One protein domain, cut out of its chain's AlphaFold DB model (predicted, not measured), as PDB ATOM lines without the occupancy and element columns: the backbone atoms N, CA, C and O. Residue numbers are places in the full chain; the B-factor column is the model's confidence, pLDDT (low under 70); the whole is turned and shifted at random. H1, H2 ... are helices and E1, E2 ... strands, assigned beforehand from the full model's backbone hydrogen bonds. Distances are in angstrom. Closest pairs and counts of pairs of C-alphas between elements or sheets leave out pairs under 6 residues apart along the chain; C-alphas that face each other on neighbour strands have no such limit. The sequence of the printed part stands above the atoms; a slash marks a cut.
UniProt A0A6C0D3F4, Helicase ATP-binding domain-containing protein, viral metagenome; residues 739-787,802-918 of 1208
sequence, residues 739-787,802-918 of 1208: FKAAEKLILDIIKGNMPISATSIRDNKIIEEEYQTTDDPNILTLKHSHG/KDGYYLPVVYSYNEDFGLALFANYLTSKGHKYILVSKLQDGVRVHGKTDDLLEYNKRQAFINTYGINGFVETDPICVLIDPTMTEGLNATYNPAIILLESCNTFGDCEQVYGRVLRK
ATOM      1  N   PHE A 739      78.605  98.771  83.393       93.69
ATOM      2  CA  PHE A 739      79.428  99.538  84.334       93.69
ATOM      3  C   PHE A 739      79.952 100.823  83.706       93.69
ATOM      4  O   PHE A 739      79.872 101.866  84.341       93.69
ATOM      5  N   LYS A 740      80.375 100.782  82.437       93.62
ATOM      6  CA  LYS A 740      80.704 101.986  81.657       93.62
ATOM      7  C   LYS A 740      79.521 102.949  81.570       93.62
ATOM      8  O   LYS A 740      79.692 104.151  81.732       93.62
ATOM      9  N   ALA A 741      78.317 102.429  81.330       91.69
ATOM     10  CA  ALA A 741      77.099 103.230  81.279       91.69
ATOM     11  C   ALA A 741      76.756 103.839  82.649       91.69
ATOM     12  O   ALA A 741      76.438 105.023  82.721       91.69
ATOM     13  N   ALA A 742      76.866 103.058  83.730       93.56
ATOM     14  CA  ALA A 742      76.650 103.543  85.093       93.56
ATOM     15  C   ALA A 742      77.693 104.597  85.503       93.56
ATOM     16  O   ALA A 742      77.325 105.633  86.040       93.56
ATOM     17  N   GLU A 743      78.974 104.378  85.208       94.94
ATOM     18  CA  GLU A 743      80.062 105.341  85.428       94.94
ATOM     19  C   GLU A 743      79.835 106.635  84.645       94.94
ATOM     20  O   GLU A 743      79.893 107.716  85.227       94.94
ATOM     21  N   LYS A 744      79.509 106.541  83.350       94.19
ATOM     22  CA  LYS A 744      79.176 107.712  82.533       94.19
ATOM     23  C   LYS A 744      78.016 108.498  83.149       94.19
ATOM     24  O   LYS A 744      78.129 109.707  83.306       94.19
ATOM     25  N   LEU A 745      76.953 107.808  83.566       91.81
ATOM     26  CA  LEU A 745      75.799 108.420  84.224       91.81
ATOM     27  C   LEU A 745      76.182 109.117  85.540       91.81
ATOM     28  O   LEU A 745      75.737 110.233  85.789       91.81
ATOM     29  N   ILE A 746      77.029 108.493  86.365       93.12
ATOM     30  CA  ILE A 746      77.557 109.095  87.602       93.12
ATOM     31  C   ILE A 746      78.320 110.383  87.284       93.12
ATOM     32  O   ILE A 746      78.060 111.418  87.896       93.12
ATOM     33  N   LEU A 747      79.237 110.334  86.316       92.44
ATOM     34  CA  LEU A 747      80.054 111.481  85.921       92.44
ATOM     35  C   LEU A 747      79.212 112.609  85.312       92.44
ATOM     36  O   LEU A 747      79.499 113.777  85.567       92.44
ATOM     37  N   ASP A 748      78.173 112.276  84.548       89.12
ATOM     38  CA  ASP A 748      77.236 113.252  83.996       89.12
ATOM     39  C   ASP A 748      76.448 113.940  85.125       89.12
ATOM     40  O   ASP A 748      76.424 115.171  85.182       89.12
ATOM     41  N   ILE A 749      75.923 113.185  86.103       88.00
ATOM     42  CA  ILE A 749      75.193 113.756  87.250       88.00
ATOM     43  C   ILE A 749      76.092 114.674  88.093       88.00
ATOM     44  O   ILE A 749      75.653 115.750  88.495       88.00
ATOM     45  N   ILE A 750      77.354 114.298  88.335       85.44
ATOM     46  CA  ILE A 750      78.316 115.139  89.080       85.44
ATOM     47  C   ILE A 750      78.590 116.455  88.349       85.44
ATOM     48  O   ILE A 750      78.718 117.496  88.988       85.44
ATOM     49  N   LYS A 751      78.634 116.427  87.013       86.50
ATOM     50  CA  LYS A 751      78.756 117.629  86.172       86.50
ATOM     51  C   LYS A 751      77.469 118.465  86.125       86.50
ATOM     52  O   LYS A 751      77.439 119.479  85.437       86.50
ATOM     53  N   GLY A 752      76.418 118.046  86.833       84.31
ATOM     54  CA  GLY A 752      75.109 118.693  86.847       84.31
ATOM     55  C   GLY A 752      74.190 118.264  85.703       84.31
ATOM     56  O   GLY A 752      73.072 118.766  85.632       84.31
ATOM     57  N   ASN A 753      74.617 117.335  84.843       86.19
ATOM     58  CA  ASN A 753      73.849 116.832  83.708       86.19
ATOM     59  C   ASN A 753      73.058 115.590  84.126       86.19
ATOM     60  O   ASN A 753      73.581 114.477  84.150       86.19
ATOM     61  N   MET A 754      71.782 115.768  84.458       84.31
ATOM     62  CA  MET A 754      70.901 114.660  84.803       84.31
ATOM     63  C   MET A 754      70.102 114.231  83.568       84.31
ATOM     64  O   MET A 754      69.239 114.989  83.116       84.31
ATOM     65  N   PRO A 755      70.348 113.035  83.005       79.31
ATOM     66  CA  PRO A 755      69.520 112.542  81.922       79.31
ATOM     67  C   PRO A 755      68.137 112.173  82.464       79.31
ATOM     68  O   PRO A 755      68.017 111.482  83.477       79.31
ATOM     69  N   ILE A 756      67.087 112.615  81.779       76.31
ATOM     70  CA  ILE A 756      65.698 112.278  82.102       76.31
ATOM     71  C   ILE A 756      65.046 111.615  80.904       76.31
ATOM     72  O   ILE A 756      65.317 111.933  79.750       76.31
ATOM     73  N   SER A 757      64.140 110.685  81.191       68.44
ATOM     74  CA  SER A 757      63.298 110.107  80.153       68.44
ATOM     75  C   SER A 757      62.372 111.183  79.585       68.44
ATOM     76  O   SER A 757      61.667 111.855  80.339       68.44
ATOM     77  N   ALA A 758      62.299 111.290  78.257       59.31
ATOM     78  CA  ALA A 758      61.407 112.216  77.551       59.31
ATOM     79  C   ALA A 758      59.922 112.087  77.967       59.31
ATOM     80  O   ALA A 758      59.145 113.031  77.825       59.31
ATOM     81  N   THR A 759      59.513 110.930  78.504       57.44
ATOM     82  CA  THR A 759      58.162 110.700  79.041       57.44
ATOM     83  C   THR A 759      57.894 111.401  80.375       57.44
ATOM     84  O   THR A 759      56.748 111.732  80.648       57.44
ATOM     85  N   SER A 760      58.917 111.669  81.192       56.19
ATOM     86  CA  SER A 760      58.776 112.235  82.544       56.19
ATOM     87  C   SER A 760      58.552 113.751  82.560       56.19
ATOM     88  O   SER A 760      58.049 114.292  83.543       56.19
ATOM     89  N   ILE A 761      58.924 114.440  81.477       56.59
ATOM     90  CA  ILE A 761      58.892 115.907  81.367       56.59
ATOM     91  C   ILE A 761      57.463 116.429  81.141       56.59
ATOM     92  O   ILE A 761      57.148 117.552  81.520       56.59
ATOM     93  N   ARG A 762      56.567 115.618  80.559       51.88
ATOM     94  CA  ARG A 762      55.238 116.088  80.119       51.88
ATOM     95  C   ARG A 762      54.246 116.378  81.250       51.88
ATOM     96  O   ARG A 762      53.316 117.144  81.020       51.88
ATOM     97  N   ASP A 763      54.465 115.840  82.450       52.47
ATOM     98  CA  ASP A 763      53.449 115.857  83.514       52.47
ATOM     99  C   ASP A 763      53.760 116.789  84.703       52.47
ATOM    100  O   ASP A 763      52.913 116.945  85.581       52.47
ATOM    101  N   ASN A 764      54.925 117.453  84.762       52.03
ATOM    102  CA  ASN A 764      55.352 118.161  85.980       52.03
ATOM    103  C   ASN A 764      55.761 119.629  85.767       52.03
ATOM    104  O   ASN A 764      56.912 119.929  85.462       52.03
ATOM    105  N   LYS A 765      54.854 120.558  86.116       52.75
ATOM    106  CA  LYS A 765      55.142 122.005  86.277       52.75
ATOM    107  C   LYS A 765      56.252 122.321  87.296       52.75
ATOM    108  O   LYS A 765      56.824 123.399  87.250       52.75
ATOM    109  N   ILE A 766      56.559 121.395  88.209       49.00
ATOM    110  CA  ILE A 766      57.585 121.564  89.256       49.00
ATOM    111  C   ILE A 766      59.011 121.571  88.660       49.00
ATOM    112  O   ILE A 766      59.919 122.156  89.240       49.00
ATOM    113  N   ILE A 767      59.212 120.976  87.478       56.41
ATOM    114  CA  ILE A 767      60.538 120.840  86.854       56.41
ATOM    115  C   ILE A 767      61.039 122.174  86.264       56.41
ATOM    116  O   ILE A 767      62.240 122.431  86.257       56.41
ATOM    117  N   GLU A 768      60.153 123.065  85.813       56.81
ATOM    118  CA  GLU A 768      60.571 124.309  85.140       56.81
ATOM    119  C   GLU A 768      61.189 125.349  86.099       56.81
ATOM    120  O   GLU A 768      62.040 126.149  85.696       56.81
ATOM    121  N   GLU A 769      60.812 125.338  87.382       58.78
ATOM    122  CA  GLU A 769      61.315 126.318  88.358       58.78
ATOM    123  C   GLU A 769      62.741 125.981  88.843       58.78
ATOM    124  O   GLU A 769      63.594 126.874  88.926       58.78
ATOM    125  N   GLU A 770      63.043 124.699  89.081       60.69
ATOM    126  CA  GLU A 770      64.304 124.243  89.696       60.69
ATOM    127  C   GLU A 770      65.397 123.819  88.698       60.69
ATOM    128  O   GLU A 770      66.559 123.707  89.084       60.69
ATOM    129  N   TYR A 771      65.087 123.649  87.409       65.31
ATOM    130  CA  TYR A 771      66.039 123.117  86.426       65.31
ATOM    131  C   TYR A 771      66.272 124.081  85.253       65.31
ATOM    132  O   TYR A 771      65.437 124.931  84.938       65.31
ATOM    133  N   GLN A 772      67.453 124.010  84.634       71.06
ATOM    134  CA  GLN A 772      67.754 124.655  83.356       71.06
ATOM    135  C   GLN A 772      67.629 123.588  82.274       71.06
ATOM    136  O   GLN A 772      68.330 122.577  82.298       71.06
ATOM    137  N   THR A 773      66.717 123.803  81.329       65.56
ATOM    138  CA  THR A 773      66.676 123.011  80.101       65.56
ATOM    139  C   THR A 773      67.949 123.285  79.309       65.56
ATOM    140  O   THR A 773      68.268 124.447  79.052       65.56
ATOM    141  N   THR A 774      68.677 122.233  78.943       73.75
ATOM    142  CA  THR A 774      69.756 122.344  77.955       73.75
ATOM    143  C   THR A 774      69.185 122.281  76.540       73.75
ATOM    144  O   THR A 774      67.997 122.001  76.361       73.75
ATOM    145  N   ASP A 775      70.028 122.509  75.532       80.62
ATOM    146  CA  ASP A 775      69.659 122.277  74.130       80.62
ATOM    147  C   ASP A 775      69.326 120.795  73.848       80.62
ATOM    148  O   ASP A 775      68.645 120.497  72.866       80.62
ATOM    149  N   ASP A 776      69.762 119.861  74.709       80.31
ATOM    150  CA  ASP A 776      69.326 118.465  74.666       80.31
ATOM    151  C   ASP A 776      68.063 118.283  75.532       80.31
ATOM    152  O   ASP A 776      68.138 118.340  76.765       80.31
ATOM    153  N   PRO A 777      66.891 118.004  74.932       76.62
ATOM    154  CA  PRO A 777      65.648 117.809  75.678       76.62
ATOM    155  C   PRO A 777      65.682 116.595  76.619       76.62
ATOM    156  O   PRO A 777      64.778 116.440  77.437       76.62
ATOM    157  N   ASN A 778      66.695 115.730  76.516       78.94
ATOM    158  CA  ASN A 778      66.879 114.578  77.394       78.94
ATOM    159  C   ASN A 778      67.820 114.860  78.573       78.94
ATOM    160  O   ASN A 778      68.034 113.960  79.385       78.94
ATOM    161  N   ILE A 779      68.382 116.069  78.692       77.31
ATOM    162  CA  ILE A 779      69.291 116.447  79.781       77.31
ATOM    163  C   ILE A 779      68.728 117.662  80.520       77.31
ATOM    164  O   ILE A 779      68.617 118.762  79.971       77.31
ATOM    165  N   LEU A 780      68.426 117.471  81.805       77.62
ATOM    166  CA  LEU A 780      68.197 118.574  82.726       77.62
ATOM    167  C   LEU A 780      69.537 118.936  83.341       77.62
ATOM    168  O   LEU A 780      70.148 118.125  84.045       77.62
ATOM    169  N   THR A 781      69.970 120.173  83.127       76.88
ATOM    170  CA  THR A 781      70.996 120.733  83.991       76.88
ATOM    171  C   THR A 781      70.309 121.136  85.279       76.88
ATOM    172  O   THR A 781      69.428 122.003  85.296       76.88
ATOM    173  N   LEU A 782      70.689 120.488  86.374       68.81
ATOM    174  CA  LEU A 782      70.337 120.969  87.701       68.81
ATOM    175  C   LEU A 782      70.874 122.402  87.798       68.81
ATOM    176  O   LEU A 782      72.090 122.597  87.861       68.81
ATOM    177  N   LYS A 783      69.990 123.421  87.815       63.25
ATOM    178  CA  LYS A 783      70.409 124.728  88.342       63.25
ATOM    179  C   LYS A 783      70.915 124.369  89.722       63.25
ATOM    180  O   LYS A 783      70.180 123.726  90.462       63.25
ATOM    181  N   HIS A 784      72.156 124.691  90.059       54.66
ATOM    182  CA  HIS A 784      72.693 124.411  91.383       54.66
ATOM    183  C   HIS A 784      71.932 125.242  92.438       54.66
ATOM    184  O   HIS A 784      72.446 126.197  93.016       54.66
ATOM    185  N   SER A 785      70.667 124.916  92.707       45.16
ATOM    186  CA  SER A 785      69.951 125.328  93.890       45.16
ATOM    187  C   SER A 785      70.505 124.453  94.993       45.16
ATOM    188  O   SER A 785      69.928 123.438  95.376       45.16
ATOM    189  N   HIS A 786      71.679 124.843  95.485       50.94
ATOM    190  CA  HIS A 786      72.112 124.478  96.816       50.94
ATOM    191  C   HIS A 786      70.919 124.757  97.721       50.94
ATOM    192  O   HIS A 786      70.568 125.923  97.946       50.94
ATOM    193  N   GLY A 787      70.230 123.702  98.164       46.72
ATOM    194  CA  GLY A 787      69.193 123.855  99.166       46.72
ATOM    195  C   GLY A 787      69.821 124.683 100.276       46.72
ATOM    196  O   GLY A 787      70.888 124.322 100.774       46.72
ATOM    197  N   LYS A 802      79.295 127.463 100.543       52.69
ATOM    198  CA  LYS A 802      80.099 126.367 100.007       52.69
ATOM    199  C   LYS A 802      79.205 125.602  99.047       52.69
ATOM    200  O   LYS A 802      78.180 125.067  99.476       52.69
ATOM    201  N   ASP A 803      79.556 125.610  97.767       57.03
ATOM    202  CA  ASP A 803      78.800 124.871  96.760       57.03
ATOM    203  C   ASP A 803      78.923 123.377  97.090       57.03
ATOM    204  O   ASP A 803      80.014 122.820  97.164       57.03
ATOM    205  N   GLY A 804      77.805 122.741  97.417       60.41
ATOM    206  CA  GLY A 804      77.741 121.296  97.612       60.41
ATOM    207  C   GLY A 804      77.140 120.642  96.378       60.41
ATOM    208  O   GLY A 804      76.140 121.145  95.858       60.41
ATOM    209  N   TYR A 805      77.718 119.529  95.931       68.88
ATOM    210  CA  TYR A 805      77.143 118.658  94.901       68.88
ATOM    211  C   TYR A 805      76.614 117.368  95.534       68.88
ATOM    212  O   TYR A 805      77.145 116.914  96.546       68.88
ATOM    213  N   TYR A 806      75.550 116.792  94.972       78.94
ATOM    214  CA  TYR A 806      75.004 115.516  95.437       78.94
ATOM    215  C   TYR A 806      75.780 114.355  94.815       78.94
ATOM    216  O   TYR A 806      75.932 114.297  93.598       78.94
ATOM    217  N   LEU A 807      76.223 113.406  95.637       88.94
ATOM    218  CA  LEU A 807      76.785 112.145  95.154       88.94
ATOM    219  C   LEU A 807      75.670 111.191  94.701       88.94
ATOM    220  O   LEU A 807      74.827 110.842  95.535       88.94
ATOM    221  N   PRO A 808      75.671 110.715  93.440       92.12
ATOM    222  CA  PRO A 808      74.772 109.660  92.989       92.12
ATOM    223  C   PRO A 808      74.873 108.435  93.889       92.12
ATOM    224  O   PRO A 808      75.969 108.010  94.270       92.12
ATOM    225  N   VAL A 809      73.727 107.853  94.225       92.69
ATOM    226  CA  VAL A 809      73.675 106.581  94.944       92.69
ATOM    227  C   VAL A 809      73.610 105.451  93.930       92.69
ATOM    228  O   VAL A 809      72.806 105.488  93.009       92.69
ATOM    229  N   VAL A 810      74.430 104.426  94.112       93.69
ATOM    230  CA  VAL A 810      74.418 103.206  93.310       93.69
ATOM    231  C   VAL A 810      74.009 102.059  94.215       93.69
ATOM    232  O   VAL A 810      74.608 101.842  95.270       93.69
ATOM    233  N   TYR A 811      72.979 101.331  93.806       93.25
ATOM    234  CA  TYR A 811      72.469 100.179  94.533       93.25
ATOM    235  C   TYR A 811      72.529  98.925  93.667       93.25
ATOM    236  O   TYR A 811      72.276  98.949  92.458       93.25
ATOM    237  N   SER A 812      72.833  97.819  94.332       91.62
ATOM    238  CA  SER A 812      72.810  96.474  93.787       91.62
ATOM    239  C   SER A 812      72.225  95.546  94.852       91.62
ATOM    240  O   SER A 812      72.598  95.643  96.020       91.62
ATOM    241  N   TYR A 813      71.305  94.654  94.471       86.69
ATOM    242  CA  TYR A 813      70.759  93.670  95.416       86.69
ATOM    243  C   TYR A 813      71.760  92.544  95.710       86.69
ATOM    244  O   TYR A 813      71.543  91.754  96.631       86.69
ATOM    245  N   ASN A 814      72.835  92.434  94.922       85.94
ATOM    246  CA  ASN A 814      73.854  91.409  95.074       85.94
ATOM    247  C   ASN A 814      75.220  92.012  95.425       85.94
ATOM    248  O   ASN A 814      75.876  92.641  94.595       85.94
ATOM    249  N   GLU A 815      75.660  91.754  96.654       82.75
ATOM    250  CA  GLU A 815      76.930  92.248  97.191       82.75
ATOM    251  C   GLU A 815      78.115  91.798  96.325       82.75
ATOM    252  O   GLU A 815      78.900  92.632  95.879       82.75
ATOM    253  N   ASP A 816      78.191  90.499  96.025       78.31
ATOM    254  CA  ASP A 816      79.344  89.880  95.368       78.31
ATOM    255  C   ASP A 816      79.423  90.210  93.869       78.31
ATOM    256  O   ASP A 816      80.495  90.507  93.346       78.31
ATOM    257  N   PHE A 817      78.295  90.138  93.156       75.94
ATOM    258  CA  PHE A 817      78.282  90.154  91.686       75.94
ATOM    259  C   PHE A 817      77.854  91.484  91.069       75.94
ATOM    260  O   PHE A 817      78.124  91.712  89.891       75.94
ATOM    261  N   GLY A 818      77.179  92.353  91.817       86.12
ATOM    262  CA  GLY A 818      76.842  93.686  91.332       86.12
ATOM    263  C   GLY A 818      77.746  94.724  91.976       86.12
ATOM    264  O   GLY A 818      78.603  95.303  91.304       86.12
ATOM    265  N   LEU A 819      77.600  94.927  93.286       89.00
ATOM    266  CA  LEU A 819      78.251  96.044  93.967       89.00
ATOM    267  C   LEU A 819      79.774  95.904  94.065       89.00
ATOM    268  O   LEU A 819      80.473  96.862  93.751       89.00
ATOM    269  N   ALA A 820      80.297  94.740  94.468       88.25
ATOM    270  CA  ALA A 820      81.741  94.525  94.602       88.25
ATOM    271  C   ALA A 820      82.460  94.574  93.246       88.25
ATOM    272  O   ALA A 820      83.539  95.153  93.131       88.25
ATOM    273  N   LEU A 821      81.840  94.033  92.193       89.88
ATOM    274  CA  LEU A 821      82.395  94.118  90.844       89.88
ATOM    275  C   LEU A 821      82.397  95.547  90.306       89.88
ATOM    276  O   LEU A 821      83.381  95.968  89.701       89.88
ATOM    277  N   PHE A 822      81.329  96.306  90.555       94.25
ATOM    278  CA  PHE A 822      81.281  97.711  90.170       94.25
ATOM    279  C   PHE A 822      82.265  98.562  90.980       94.25
ATOM    280  O   PHE A 822      82.949  99.410  90.418       94.25
ATOM    281  N   ALA A 823      82.408  98.290  92.275       93.38
ATOM    282  CA  ALA A 823      83.416  98.893  93.139       93.38
ATOM    283  C   ALA A 823      84.840  98.652  92.609       93.38
ATOM    284  O   ALA A 823      85.596  99.603  92.428       93.38
ATOM    285  N   ASN A 824      85.178  97.405  92.267       89.38
ATOM    286  CA  ASN A 824      86.467  97.059  91.663       89.38
ATOM    287  C   ASN A 824      86.671  97.745  90.307       89.38
ATOM    288  O   ASN A 824      87.767  98.226  90.025       89.38
ATOM    289  N   TYR A 825      85.617  97.833  89.487       93.75
ATOM    290  CA  TYR A 825      85.643  98.576  88.230       93.75
ATOM    291  C   TYR A 825      85.979 100.057  88.466       93.75
ATOM    292  O   TYR A 825      86.924 100.561  87.860       93.75
ATOM    293  N   LEU A 826      85.296 100.728  89.401       93.69
ATOM    294  CA  LEU A 826      85.586 102.119  89.770       93.69
ATOM    295  C   LEU A 826      87.021 102.287  90.288       93.69
ATOM    296  O   LEU A 826      87.737 103.177  89.827       93.69
ATOM    297  N   THR A 827      87.483 101.398  91.171       91.69
ATOM    298  CA  THR A 827      88.863 101.414  91.683       91.69
ATOM    299  C   THR A 827      89.883 101.240  90.560       91.69
ATOM    300  O   THR A 827      90.869 101.971  90.519       91.69
ATOM    301  N   SER A 828      89.632 100.340  89.600       89.44
ATOM    302  CA  SER A 828      90.514 100.126  88.440       89.44
ATOM    303  C   SER A 828      90.628 101.358  87.531       89.44
ATOM    304  O   SER A 828      91.616 101.515  86.818       89.44
ATOM    305  N   LYS A 829      89.631 102.249  87.577       92.56
ATOM    306  CA  LYS A 829      89.602 103.535  86.869       92.56
ATOM    307  C   LYS A 829      90.180 104.692  87.688       92.56
ATOM    308  O   LYS A 829      90.220 105.817  87.203       92.56
ATOM    309  N   GLY A 830      90.633 104.430  88.915       92.31
ATOM    310  CA  GLY A 830      91.108 105.456  89.842       92.31
ATOM    311  C   GLY A 830      89.984 106.282  90.476       92.31
ATOM    312  O   GLY A 830      90.250 107.318  91.087       92.31
ATOM    313  N   HIS A 831      88.726 105.852  90.354       93.12
ATOM    314  CA  HIS A 831      87.586 106.536  90.949       93.12
ATOM    315  C   HIS A 831      87.395 106.135  92.415       93.12
ATOM    316  O   HIS A 831      87.316 104.957  92.760       93.12
ATOM    317  N   LYS A 832      87.266 107.136  93.292       92.56
ATOM    318  CA  LYS A 832      86.925 106.938  94.706       92.56
ATOM    319  C   LYS A 832      85.408 106.876  94.887       92.56
ATOM    320  O   LYS A 832      84.668 107.559  94.184       92.56
ATOM    321  N   TYR A 833      84.938 106.118  95.870       93.62
ATOM    322  CA  TYR A 833      83.518 106.008  96.216       93.62
ATOM    323  C   TYR A 833      83.327 105.851  97.729       93.62
ATOM    324  O   TYR A 833      84.258 105.513  98.466       93.62
ATOM    325  N   ILE A 834      82.107 106.106  98.200       91.19
ATOM    326  CA  ILE A 834      81.692 105.842  99.582       91.19
ATOM    327  C   ILE A 834      80.979 104.495  99.608       91.19
ATOM    328  O   ILE A 834      79.968 104.354  98.932       91.19
ATOM    329  N   LEU A 835      81.459 103.523 100.383       91.12
ATOM    330  CA  LEU A 835      80.733 102.267 100.590       91.12
ATOM    331  C   LEU A 835      79.949 102.335 101.899       91.12
ATOM    332  O   LEU A 835      80.502 102.603 102.966       91.12
ATOM    333  N   VAL A 836      78.654 102.064 101.806       88.31
ATOM    334  CA  VAL A 836      77.734 102.023 102.937       88.31
ATOM    335  C   VAL A 836      77.298 100.580 103.114       88.31
ATOM    336  O   VAL A 836      76.472 100.087 102.350       88.31
ATOM    337  N   SER A 837      77.860  99.905 104.114       85.38
ATOM    338  CA  SER A 837      77.591  98.496 104.402       85.38
ATOM    339  C   SER A 837      77.288  98.283 105.872       85.38
ATOM    340  O   SER A 837      77.890  98.920 106.730       85.38
ATOM    341  N   LYS A 838      76.382  97.348 106.173       78.69
ATOM    342  CA  LYS A 838      76.018  97.004 107.552       78.69
ATOM    343  C   LYS A 838      77.146  96.269 108.270       78.69
ATOM    344  O   LYS A 838      77.208  96.265 109.494       78.69
ATOM    345  N   LEU A 839      78.017  95.612 107.505       69.31
ATOM    346  CA  LEU A 839      79.173  94.884 108.025       69.31
ATOM    347  C   LEU A 839      80.290  95.816 108.506       69.31
ATOM    348  O   LEU A 839      81.247  95.350 109.120       69.31
ATOM    349  N   GLN A 840      80.184  97.109 108.207       63.38
ATOM    350  CA  GLN A 840      81.087  98.140 108.680       63.38
ATOM    351  C   GLN A 840      80.291  98.996 109.671       63.38
ATOM    352  O   GLN A 840      79.288  99.594 109.294       63.38
ATOM    353  N   ASP A 841      80.703  99.056 110.940       49.97
ATOM    354  CA  ASP A 841      80.100  99.941 111.955       49.97
ATOM    355  C   ASP A 841      80.423 101.434 111.660       49.97
ATOM    356  O   ASP A 841      81.001 102.152 112.480       49.97
ATOM    357  N   GLY A 842      80.124 101.911 110.445       55.84
ATOM    358  CA  GLY A 842      80.389 103.266 109.965       55.84
ATOM    359  C   GLY A 842      80.490 103.388 108.438       55.84
ATOM    360  O   GLY A 842      80.706 102.415 107.722       55.84
ATOM    361  N   VAL A 843      80.355 104.620 107.944       54.00
ATOM    362  CA  VAL A 843      80.569 105.004 106.536       54.00
ATOM    363  C   VAL A 843      82.075 105.102 106.266       54.00
ATOM    364  O   VAL A 843      82.744 105.876 106.948       54.00
ATOM    365  N   ARG A 844      82.618 104.371 105.280       60.22
ATOM    366  CA  ARG A 844      84.030 104.494 104.858       60.22
ATOM    367  C   ARG A 844      84.145 105.097 103.456       60.22
ATOM    368  O   ARG A 844      83.425 104.708 102.539       60.22
ATOM    369  N   VAL A 845      85.084 106.028 103.293       61.41
ATOM    370  CA  VAL A 845      85.477 106.585 101.990       61.41
ATOM    371  C   VAL A 845      86.664 105.781 101.476       61.41
ATOM    372  O   VAL A 845      87.693 105.704 102.148       61.41
ATOM    373  N   HIS A 846      86.538 105.161 100.305       57.66
ATOM    374  CA  HIS A 846      87.655 104.447  99.696       57.66
ATOM    375  C   HIS A 846      88.763 105.453  99.323       57.66
ATOM    376  O   HIS A 846      88.537 106.345  98.507       57.66
ATOM    377  N   GLY A 847      89.963 105.307  99.901       54.94
ATOM    378  CA  GLY A 847      91.142 106.122  99.570       54.94
ATOM    379  C   GLY A 847      91.501 107.272 100.530       54.94
ATOM    380  O   GLY A 847      92.314 108.110 100.146       54.94
ATOM    381  N   LYS A 848      90.938 107.337 101.750       48.50
ATOM    382  CA  LYS A 848      91.388 108.252 102.826       48.50
ATOM    383  C   LYS A 848      91.419 107.567 104.201       48.50
ATOM    384  O   LYS A 848      90.534 106.775 104.515       48.50
ATOM    385  N   THR A 849      92.416 107.913 105.014       41.22
ATOM    386  CA  THR A 849      92.584 107.494 106.417       41.22
ATOM    387  C   THR A 849      91.881 108.462 107.389       41.22
ATOM    388  O   THR A 849      92.052 109.675 107.308       41.22
ATOM    389  N   ASP A 850      91.061 107.882 108.269       43.34
ATOM    390  CA  ASP A 850      90.526 108.309 109.578       43.34
ATOM    391  C   ASP A 850      89.714 109.613 109.787       43.34
ATOM    392  O   ASP A 850      88.725 109.561 110.524       43.34
ATOM    393  N   ASP A 851      89.966 110.741 109.116       42.88
ATOM    394  CA  ASP A 851      89.370 112.028 109.562       42.88
ATOM    395  C   ASP A 851      87.879 112.250 109.193       42.88
ATOM    396  O   ASP A 851      87.167 113.024 109.833       42.88
ATOM    397  N   LEU A 852      87.346 111.544 108.189       43.50
ATOM    398  CA  LEU A 852      85.932 111.646 107.765       43.50
ATOM    399  C   LEU A 852      84.975 110.760 108.589       43.50
ATOM    400  O   LEU A 852      83.750 110.875 108.471       43.50
ATOM    401  N   LEU A 853      85.521 109.869 109.423       43.31
ATOM    402  CA  LEU A 853      84.766 108.822 110.114       43.31
ATOM    403  C   LEU A 853      84.003 109.347 111.343       43.31
ATOM    404  O   LEU A 853      82.967 108.791 111.713       43.31
ATOM    405  N   GLU A 854      84.487 110.416 111.984       40.25
ATOM    406  CA  GLU A 854      83.884 110.953 113.212       40.25
ATOM    407  C   GLU A 854      82.623 111.793 112.933       40.25
ATOM    408  O   GLU A 854      81.665 111.763 113.710       40.25
ATOM    409  N   TYR A 855      82.558 112.450 111.770       36.94
ATOM    410  CA  TYR A 855      81.423 113.283 111.360       36.94
ATOM    411  C   TYR A 855      80.170 112.459 110.993       36.94
ATOM    412  O   TYR A 855      79.045 112.860 111.295       36.94
ATOM    413  N   ASN A 856      80.347 111.261 110.420       44.31
ATOM    414  CA  ASN A 856      79.244 110.426 109.921       44.31
ATOM    415  C   ASN A 856      78.657 109.445 110.954       44.31
ATOM    416  O   ASN A 856      77.571 108.910 110.743       44.31
ATOM    417  N   LYS A 857      79.310 109.229 112.105       42.50
ATOM    418  CA  LYS A 857      78.822 108.306 113.153       42.50
ATOM    419  C   LYS A 857      77.534 108.762 113.856       42.50
ATOM    420  O   LYS A 857      76.918 107.963 114.555       42.50
ATOM    421  N   ARG A 858      77.122 110.032 113.721       36.41
ATOM    422  CA  ARG A 858      76.013 110.614 114.507       36.41
ATOM    423  C   ARG A 858      74.725 110.905 113.738       36.41
ATOM    424  O   ARG A 858      73.743 111.266 114.380       36.41
ATOM    425  N   GLN A 859      74.671 110.728 112.416       40.28
ATOM    426  CA  GLN A 859      73.446 110.991 111.653       40.28
ATOM    427  C   GLN A 859      73.093 109.835 110.716       40.28
ATOM    428  O   GLN A 859      73.858 109.482 109.831       40.28
ATOM    429  N   ALA A 860      71.870 109.308 110.851       41.03
ATOM    430  CA  ALA A 860      71.223 108.405 109.885       41.03
ATOM    431  C   ALA A 860      70.864 109.101 108.547       41.03
ATOM    432  O   ALA A 860      70.056 108.611 107.761       41.03
ATOM    433  N   PHE A 861      71.438 110.279 108.308       45.53
ATOM    434  CA  PHE A 861      71.393 110.997 107.051       45.53
ATOM    435  C   PHE A 861      72.783 110.878 106.452       45.53
ATOM    436  O   PHE A 861      73.725 111.500 106.938       45.53
ATOM    437  N   ILE A 862      72.915 110.083 105.393       52.03
ATOM    438  CA  ILE A 862      74.054 110.260 104.504       52.03
ATOM    439  C   ILE A 862      73.844 111.627 103.867       52.03
ATOM    440  O   ILE A 862      73.062 111.773 102.930       52.03
ATOM    441  N   ASN A 863      74.491 112.644 104.427       48.91
ATOM    442  CA  ASN A 863      74.639 113.918 103.754       48.91
ATOM    443  C   ASN A 863      75.518 113.644 102.534       48.91
ATOM    444  O   ASN A 863      76.738 113.611 102.631       48.91
ATOM    445  N   THR A 864      74.889 113.415 101.384       53.53
ATOM    446  CA  THR A 864      75.557 113.200 100.093       53.53
ATOM    447  C   THR A 864      76.155 114.485  99.518       53.53
ATOM    448  O   THR A 864      76.513 114.511  98.347       53.53
ATOM    449  N   TYR A 865      76.265 115.541 100.330       52.03
ATOM    450  CA  TYR A 865      76.868 116.812  99.962       52.03
ATOM    451  C   TYR A 865      78.390 116.660  99.903       52.03
ATOM    452  O   TYR A 865      79.047 116.504 100.933       52.03
ATOM    453  N   GLY A 866      78.952 116.736  98.700       53.25
ATOM    454  CA  GLY A 866      80.377 116.967  98.509       53.25
ATOM    455  C   GLY A 866      80.771 118.294  99.156       53.25
ATOM    456  O   GLY A 866      80.110 119.312  98.955       53.25
ATOM    457  N   ILE A 867      81.819 118.288  99.979       46.62
ATOM    458  CA  ILE A 867      82.361 119.508 100.582       46.62
ATOM    459  C   ILE A 867      83.307 120.135  99.557       46.62
ATOM    460  O   ILE A 867      84.339 119.549  99.232       46.62
ATOM    461  N   ASN A 868      82.968 121.327  99.059       44.47
ATOM    462  CA  ASN A 868      83.830 122.067  98.144       44.47
ATOM    463  C   ASN A 868      85.216 122.332  98.755       44.47
ATOM    464  O   ASN A 868      85.336 122.881  99.854       44.47
ATOM    465  N   GLY A 869      86.250 121.931  98.010       49.59
ATOM    466  CA  GLY A 869      87.667 122.069  98.355       49.59
ATOM    467  C   GLY A 869      88.580 121.029  97.690       49.59
ATOM    468  O   GLY A 869      89.777 121.264  97.581       49.59
ATOM    469  N   PHE A 870      88.032 119.911  97.202       45.72
ATOM    470  CA  PHE A 870      88.788 118.837  96.543       45.72
ATOM    471  C   PHE A 870      88.264 118.614  95.120       45.72
ATOM    472  O   PHE A 870      87.354 117.822  94.910       45.72
ATOM    473  N   VAL A 871      88.817 119.336  94.142       51.53
ATOM    474  CA  VAL A 871      88.341 119.310  92.743       51.53
ATOM    475  C   VAL A 871      88.919 118.154  91.916       51.53
ATOM    476  O   VAL A 871      88.463 117.941  90.804       51.53
ATOM    477  N   GLU A 872      89.840 117.329  92.425       53.69
ATOM    478  CA  GLU A 872      90.451 116.305  91.552       53.69
ATOM    479  C   GLU A 872      90.416 114.863  92.062       53.69
ATOM    480  O   GLU A 872      90.548 113.951  91.252       53.69
ATOM    481  N   THR A 873      90.184 114.590  93.351       58.03
ATOM    482  CA  THR A 873      90.241 113.197  93.837       58.03
ATOM    483  C   THR A 873      89.380 112.925  95.069       58.03
ATOM    484  O   THR A 873      89.949 112.646  96.112       58.03
ATOM    485  N   ASP A 874      88.041 112.958  95.024       70.88
ATOM    486  CA  ASP A 874      87.209 112.450  96.143       70.88
ATOM    487  C   ASP A 874      85.730 112.247  95.759       70.88
ATOM    488  O   ASP A 874      85.292 112.766  94.736       70.88
ATOM    489  N   PRO A 875      85.006 111.371  96.486       89.62
ATOM    490  CA  PRO A 875      84.261 110.250  95.919       89.62
ATOM    491  C   PRO A 875      83.219 110.659  94.880       89.62
ATOM    492  O   PRO A 875      82.519 111.643  95.067       89.62
ATOM    493  N   ILE A 876      83.078 109.865  93.816       92.25
ATOM    494  CA  ILE A 876      82.138 110.146  92.723       92.25
ATOM    495  C   ILE A 876      80.732 109.594  92.990       92.25
ATOM    496  O   ILE A 876      79.757 110.084  92.440       92.25
ATOM    497  N   CYS A 877      80.585 108.590  93.851       93.81
ATOM    498  CA  CYS A 877      79.281 108.011  94.164       93.81
ATOM    499  C   CYS A 877      79.248 107.378  95.556       93.81
ATOM    500  O   CYS A 877      80.284 107.144  96.187       93.81
ATOM    501  N   VAL A 878      78.038 107.059  96.011       92.94
ATOM    502  CA  VAL A 878      77.779 106.259  97.210       92.94
ATOM    503  C   VAL A 878      77.278 104.882  96.788       92.94
ATOM    504  O   VAL A 878      76.207 104.769  96.207       92.94
ATOM    505  N   LEU A 879      78.031 103.831  97.088       93.94
ATOM    506  CA  LEU A 879      77.639 102.438  96.902       93.94
ATOM    507  C   LEU A 879      76.869 101.961  98.141       93.94
ATOM    508  O   LEU A 879      77.406 101.997  99.250       93.94
ATOM    509  N   ILE A 880      75.624 101.514  97.965       91.25
ATOM    510  CA  ILE A 880      74.812 100.934  99.041       91.25
ATOM    511  C   ILE A 880      74.849  99.416  98.941       91.25
ATOM    512  O   ILE A 880      74.339  98.830  97.988       91.25
ATOM    513  N   ASP A 881      75.409  98.797  99.971       87.50
ATOM    514  CA  ASP A 881      75.418  97.356 100.170       87.50
ATOM    515  C   ASP A 881      73.995  96.827 100.430       87.50
ATOM    516  O   ASP A 881      73.270  97.407 101.246       87.50
ATOM    517  N   PRO A 882      73.571  95.713  99.808       83.94
ATOM    518  CA  PRO A 882      72.238  95.148 100.025       83.94
ATOM    519  C   PRO A 882      71.980  94.708 101.473       83.94
ATOM    520  O   PRO A 882      70.830  94.598 101.898       83.94
ATOM    521  N   THR A 883      73.023  94.493 102.281       81.94
ATOM    522  CA  THR A 883      72.878  94.209 103.714       81.94
ATOM    523  C   THR A 883      72.356  95.410 104.514       81.94
ATOM    524  O   THR A 883      71.822  95.221 105.619       81.94
ATOM    525  N   MET A 884      72.442  96.631 103.967       82.25
ATOM    526  CA  MET A 884      71.892  97.863 104.544       82.25
ATOM    527  C   MET A 884      70.371  97.928 104.403       82.25
ATOM    528  O   MET A 884      69.826  98.812 103.768       82.25
ATOM    529  N   THR A 885      69.671  97.011 105.055       68.75
ATOM    530  CA  THR A 885      68.201  96.888 105.012       68.75
ATOM    531  C   THR A 885      67.440  97.992 105.763       68.75
ATOM    532  O   THR A 885      66.213  98.009 105.738       68.75
ATOM    533  N   GLU A 886      68.128  98.895 106.472       69.44
ATOM    534  CA  GLU A 886      67.519  99.921 107.328       69.44
ATOM    535  C   GLU A 886      68.322 101.232 107.298       69.44
ATOM    536  O   GLU A 886      69.545 101.224 107.170       69.44
ATOM    537  N   GLY A 887      67.640 102.362 107.510       61.28
ATOM    538  CA  GLY A 887      68.286 103.602 107.966       61.28
ATOM    539  C   GLY A 887      68.871 104.532 106.900       61.28
ATOM    540  O   GLY A 887      69.480 105.527 107.275       61.28
ATOM    541  N   LEU A 888      68.664 104.274 105.606       69.06
ATOM    542  CA  LEU A 888      69.093 105.190 104.545       69.06
ATOM    543  C   LEU A 888      67.936 106.057 104.065       69.06
ATOM    544  O   LEU A 888      67.015 105.595 103.398       69.06
ATOM    545  N   ASN A 889      67.987 107.338 104.423       66.69
ATOM    546  CA  ASN A 889      67.072 108.331 103.890       66.69
ATOM    547  C   ASN A 889      67.670 108.972 102.629       66.69
ATOM    548  O   ASN A 889      68.348 109.994 102.707       66.69
ATOM    549  N   ALA A 890      67.390 108.371 101.472       68.69
ATOM    550  CA  ALA A 890      67.767 108.912 100.168       68.69
ATOM    551  C   ALA A 890      66.738 109.915  99.605       68.69
ATOM    552  O   ALA A 890      66.839 110.280  98.442       68.69
ATOM    553  N   THR A 891      65.771 110.394 100.408       64.50
ATOM    554  CA  THR A 891      64.688 111.300  99.947       64.50
ATOM    555  C   THR A 891      65.217 112.559  99.256       64.50
ATOM    556  O   THR A 891      64.542 113.111  98.396       64.50
ATOM    557  N   TYR A 892      66.416 113.016  99.626       66.38
ATOM    558  CA  TYR A 892      67.042 114.210  99.055       66.38
ATOM    559  C   TYR A 892      68.154 113.900  98.045       66.38
ATOM    560  O   TYR A 892      68.830 114.825  97.605       66.38
ATOM    561  N   ASN A 893      68.387 112.627  97.705       75.25
ATOM    562  CA  ASN A 893      69.328 112.286  96.649       75.25
ATOM    563  C   ASN A 893      68.598 112.317  95.300       75.25
ATOM    564  O   ASN A 893      67.659 111.542  95.116       75.25
ATOM    565  N   PRO A 894      69.012 113.176  94.357       74.06
ATOM    566  CA  PRO A 894      68.304 113.324  93.095       74.06
ATOM    567  C   PRO A 894      68.508 112.128  92.147       74.06
ATOM    568  O   PRO A 894      67.783 112.023  91.163       74.06
ATOM    569  N   ALA A 895      69.453 111.215  92.419       85.19
ATOM    570  CA  ALA A 895      69.705 110.061  91.559       85.19
ATOM    571  C   ALA A 895      70.072 108.783  92.323       85.19
ATOM    572  O   ALA A 895      71.052 108.729  93.072       85.19
ATOM    573  N   ILE A 896      69.319 107.716  92.039       90.06
ATOM    574  CA  ILE A 896      69.647 106.342  92.423       90.06
ATOM    575  C   ILE A 896      69.836 105.524  91.143       90.06
ATOM    576  O   ILE A 896      68.930 105.415  90.320       90.06
ATOM    577  N   ILE A 897      71.019 104.941  90.987       92.19
ATOM    578  CA  ILE A 897      71.409 104.098  89.861       92.19
ATOM    579  C   ILE A 897      71.316 102.645  90.312       92.19
ATOM    580  O   ILE A 897      71.995 102.224  91.247       92.19
ATOM    581  N   LEU A 898      70.471 101.872  89.638       91.94
ATOM    582  CA  LEU A 898      70.302 100.450  89.914       91.94
ATOM    583  C   LEU A 898      71.165  99.641  88.951       91.94
ATOM    584  O   LEU A 898      70.926  99.648  87.740       91.94
ATOM    585  N   LEU A 899      72.149  98.919  89.485       91.50
ATOM    586  CA  LEU A 899      72.961  98.007  88.678       91.50
ATOM    587  C   LEU A 899      72.160  96.791  88.215       91.50
ATOM    588  O   LEU A 899      72.508  96.191  87.203       91.50
ATOM    589  N   GLU A 900      71.044  96.470  88.867       86.75
ATOM    590  CA  GLU A 900      70.078  95.466  88.434       86.75
ATOM    591  C   GLU A 900      68.714  95.669  89.118       86.75
ATOM    592  O   GLU A 900      68.582  96.466  90.047       86.75
ATOM    593  N   SER A 901      67.672  94.988  88.630       82.56
ATOM    594  CA  SER A 901      66.324  95.091  89.200       82.56
ATOM    595  C   SER A 901      66.292  94.580  90.637       82.56
ATOM    596  O   SER A 901      66.831  93.517  90.918       82.56
ATOM    597  N   CYS A 902      65.614  95.305  91.527       81.50
ATOM    598  CA  CYS A 902      65.408  94.906  92.918       81.50
ATOM    599  C   CYS A 902      64.863  93.470  93.020       81.50
ATOM    600  O   CYS A 902      63.939  93.099  92.292       81.50
ATOM    601  N   ASN A 903      65.425  92.665  93.922       76.12
ATOM    602  CA  ASN A 903      65.085  91.247  94.036       76.12
ATOM    603  C   ASN A 903      63.841  91.021  94.908       76.12
ATOM    604  O   ASN A 903      63.015  90.154  94.627       76.12
ATOM    605  N   THR A 904      63.683  91.819  95.962       75.75
ATOM    606  CA  THR A 904      62.545  91.749  96.878       75.75
ATOM    607  C   THR A 904      61.770  93.062  96.924       75.75
ATOM    608  O   THR A 904      62.272  94.129  96.579       75.75
ATOM    609  N   PHE A 905      60.527  93.005  97.411       70.94
ATOM    610  CA  PHE A 905      59.754  94.218  97.687       70.94
ATOM    611  C   PHE A 905      60.436  95.104  98.742       70.94
ATOM    612  O   PHE A 905      60.309  96.320  98.677       70.94
ATOM    613  N   GLY A 906      61.193  94.508  99.672       69.88
ATOM    614  CA  GLY A 906      61.993  95.265 100.631       69.88
ATOM    615  C   GLY A 906      63.087  96.088  99.946       69.88
ATOM    616  O   GLY A 906      63.218  97.277 100.222       69.88
ATOM    617  N   ASP A 907      63.790  95.491  98.982       69.25
ATOM    618  CA  ASP A 907      64.797  96.181  98.163       69.25
ATOM    619  C   ASP A 907      64.157  97.328  97.366       69.25
ATOM    620  O   ASP A 907      64.689  98.437  97.330       69.25
ATOM    621  N   CYS A 908      62.971  97.094  96.782       73.75
ATOM    622  CA  CYS A 908      62.201  98.142  96.110       73.75
ATOM    623  C   CYS A 908      61.862  99.290  97.068       73.75
ATOM    624  O   CYS A 908      62.084 100.449  96.735       73.75
ATOM    625  N   GLU A 909      61.315  98.996  98.253       70.94
ATOM    626  CA  GLU A 909      60.952 100.030  99.231       70.94
ATOM    627  C   GLU A 909      62.164 100.856  99.663       70.94
ATOM    628  O   GLU A 909      62.067 102.082  99.737       70.94
ATOM    629  N   GLN A 910      63.311 100.207  99.859       69.25
ATOM    630  CA  GLN A 910      64.567 100.877 100.163       69.25
ATOM    631  C   GLN A 910      65.014 101.814  99.030       69.25
ATOM    632  O   GLN A 910      65.366 102.965  99.293       69.25
ATOM    633  N   VAL A 911      64.954 101.355  97.777       71.25
ATOM    634  CA  VAL A 911      65.268 102.170  96.592       71.25
ATOM    635  C   VAL A 911      64.309 103.354  96.447       71.25
ATOM    636  O   VAL A 911      64.746 104.459  96.148       71.25
ATOM    637  N   TYR A 912      63.019 103.178  96.738       69.44
ATOM    638  CA  TYR A 912      62.030 104.264  96.716       69.44
ATOM    639  C   TYR A 912      62.103 105.196  97.943       69.44
ATOM    640  O   TYR A 912      61.183 105.981  98.181       69.44
ATOM    641  N   GLY A 913      63.165 105.113  98.754       58.69
ATOM    642  CA  GLY A 913      63.381 105.984  99.910       58.69
ATOM    643  C   GLY A 913      62.436 105.714 101.084       58.69
ATOM    644  O   GLY A 913      62.375 106.506 102.030       58.69
ATOM    645  N   ARG A 914      61.698 104.596 101.075       56.06
ATOM    646  CA  ARG A 914      60.921 104.162 102.236       56.06
ATOM    647  C   ARG A 914      61.862 103.459 103.201       56.06
ATOM    648  O   ARG A 914      62.300 102.337 102.976       56.06
ATOM    649  N   VAL A 915      62.149 104.132 104.313       51.66
ATOM    650  CA  VAL A 915      62.914 103.551 105.417       51.66
ATOM    651  C   VAL A 915      62.151 102.342 105.967       51.66
ATOM    652  O   VAL A 915      61.200 102.494 106.740       51.66
ATOM    653  N   LEU A 916      62.585 101.137 105.598       44.47
ATOM    654  CA  LEU A 916      62.217  99.917 106.303       44.47
ATOM    655  C   LEU A 916      62.752 100.040 107.733       44.47
ATOM    656  O   LEU A 916      63.956 100.135 107.959       44.47
ATOM    657  N   ARG A 917      61.855 100.100 108.718       41.50
ATOM    658  CA  ARG A 917      62.222  99.949 110.131       41.50
ATOM    659  C   ARG A 917      62.075  98.481 110.496       41.50
ATOM    660  O   ARG A 917      60.999  97.918 110.273       41.50
ATOM    661  N   LYS A 918      63.076  97.866 111.138       40.97
ATOM    662  CA  LYS A 918      62.800  96.619 111.856       40.97
ATOM    663  C   LYS A 918      61.855  96.890 113.014       40.97
ATOM    664  O   LYS A 918      62.154  97.644 113.936       40.97
TER     665      LYS A 918
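This is residues 739 to 787 and 802 to 918 of the 1208 residues of the protein "Helicase ATP-binding domain-containing protein" of viral metagenome (UniProt A0A6C0D3F4). There is little regular structure: H1 and H3 pack on one face of a small parallel sheet, E5 E6 E4 E7, and H1 leads to a small antiparallel sheet, E1 E3 E2. Five helices and seven strands are named in 166 printed residues, holding under half; the class is mixed. The whole is compact, radius of gyration of the C-alphas 16.0 A, spans 43 by 39 by 31 A.

H1 is residues 739-750, from (79.428, 99.538, 84.334), 16.3 A; then E1 753-755, H2 767-770, E2 771-773, E3 779-782, E4 809-811, H3 815-828, E5 833-836, H4 853-856, E6 877-880, E7 896-898, H5 905-911, ending at (65.268, 102.170, 96.592).

H1 and H3 only just touch, with 3 pairs of C-alphas within 8 A. N 810 of E4 and O 878 of E6 are 2.8 A apart. Within hydrogen-bond range is every O i to N i+4 pair of H1 and H5, and 7 of 10 of H3.

C-alphas 787 and 802 are 11.2 A apart across the cut. H4 to E6 is a long link. 79 residues have pLDDT under 70.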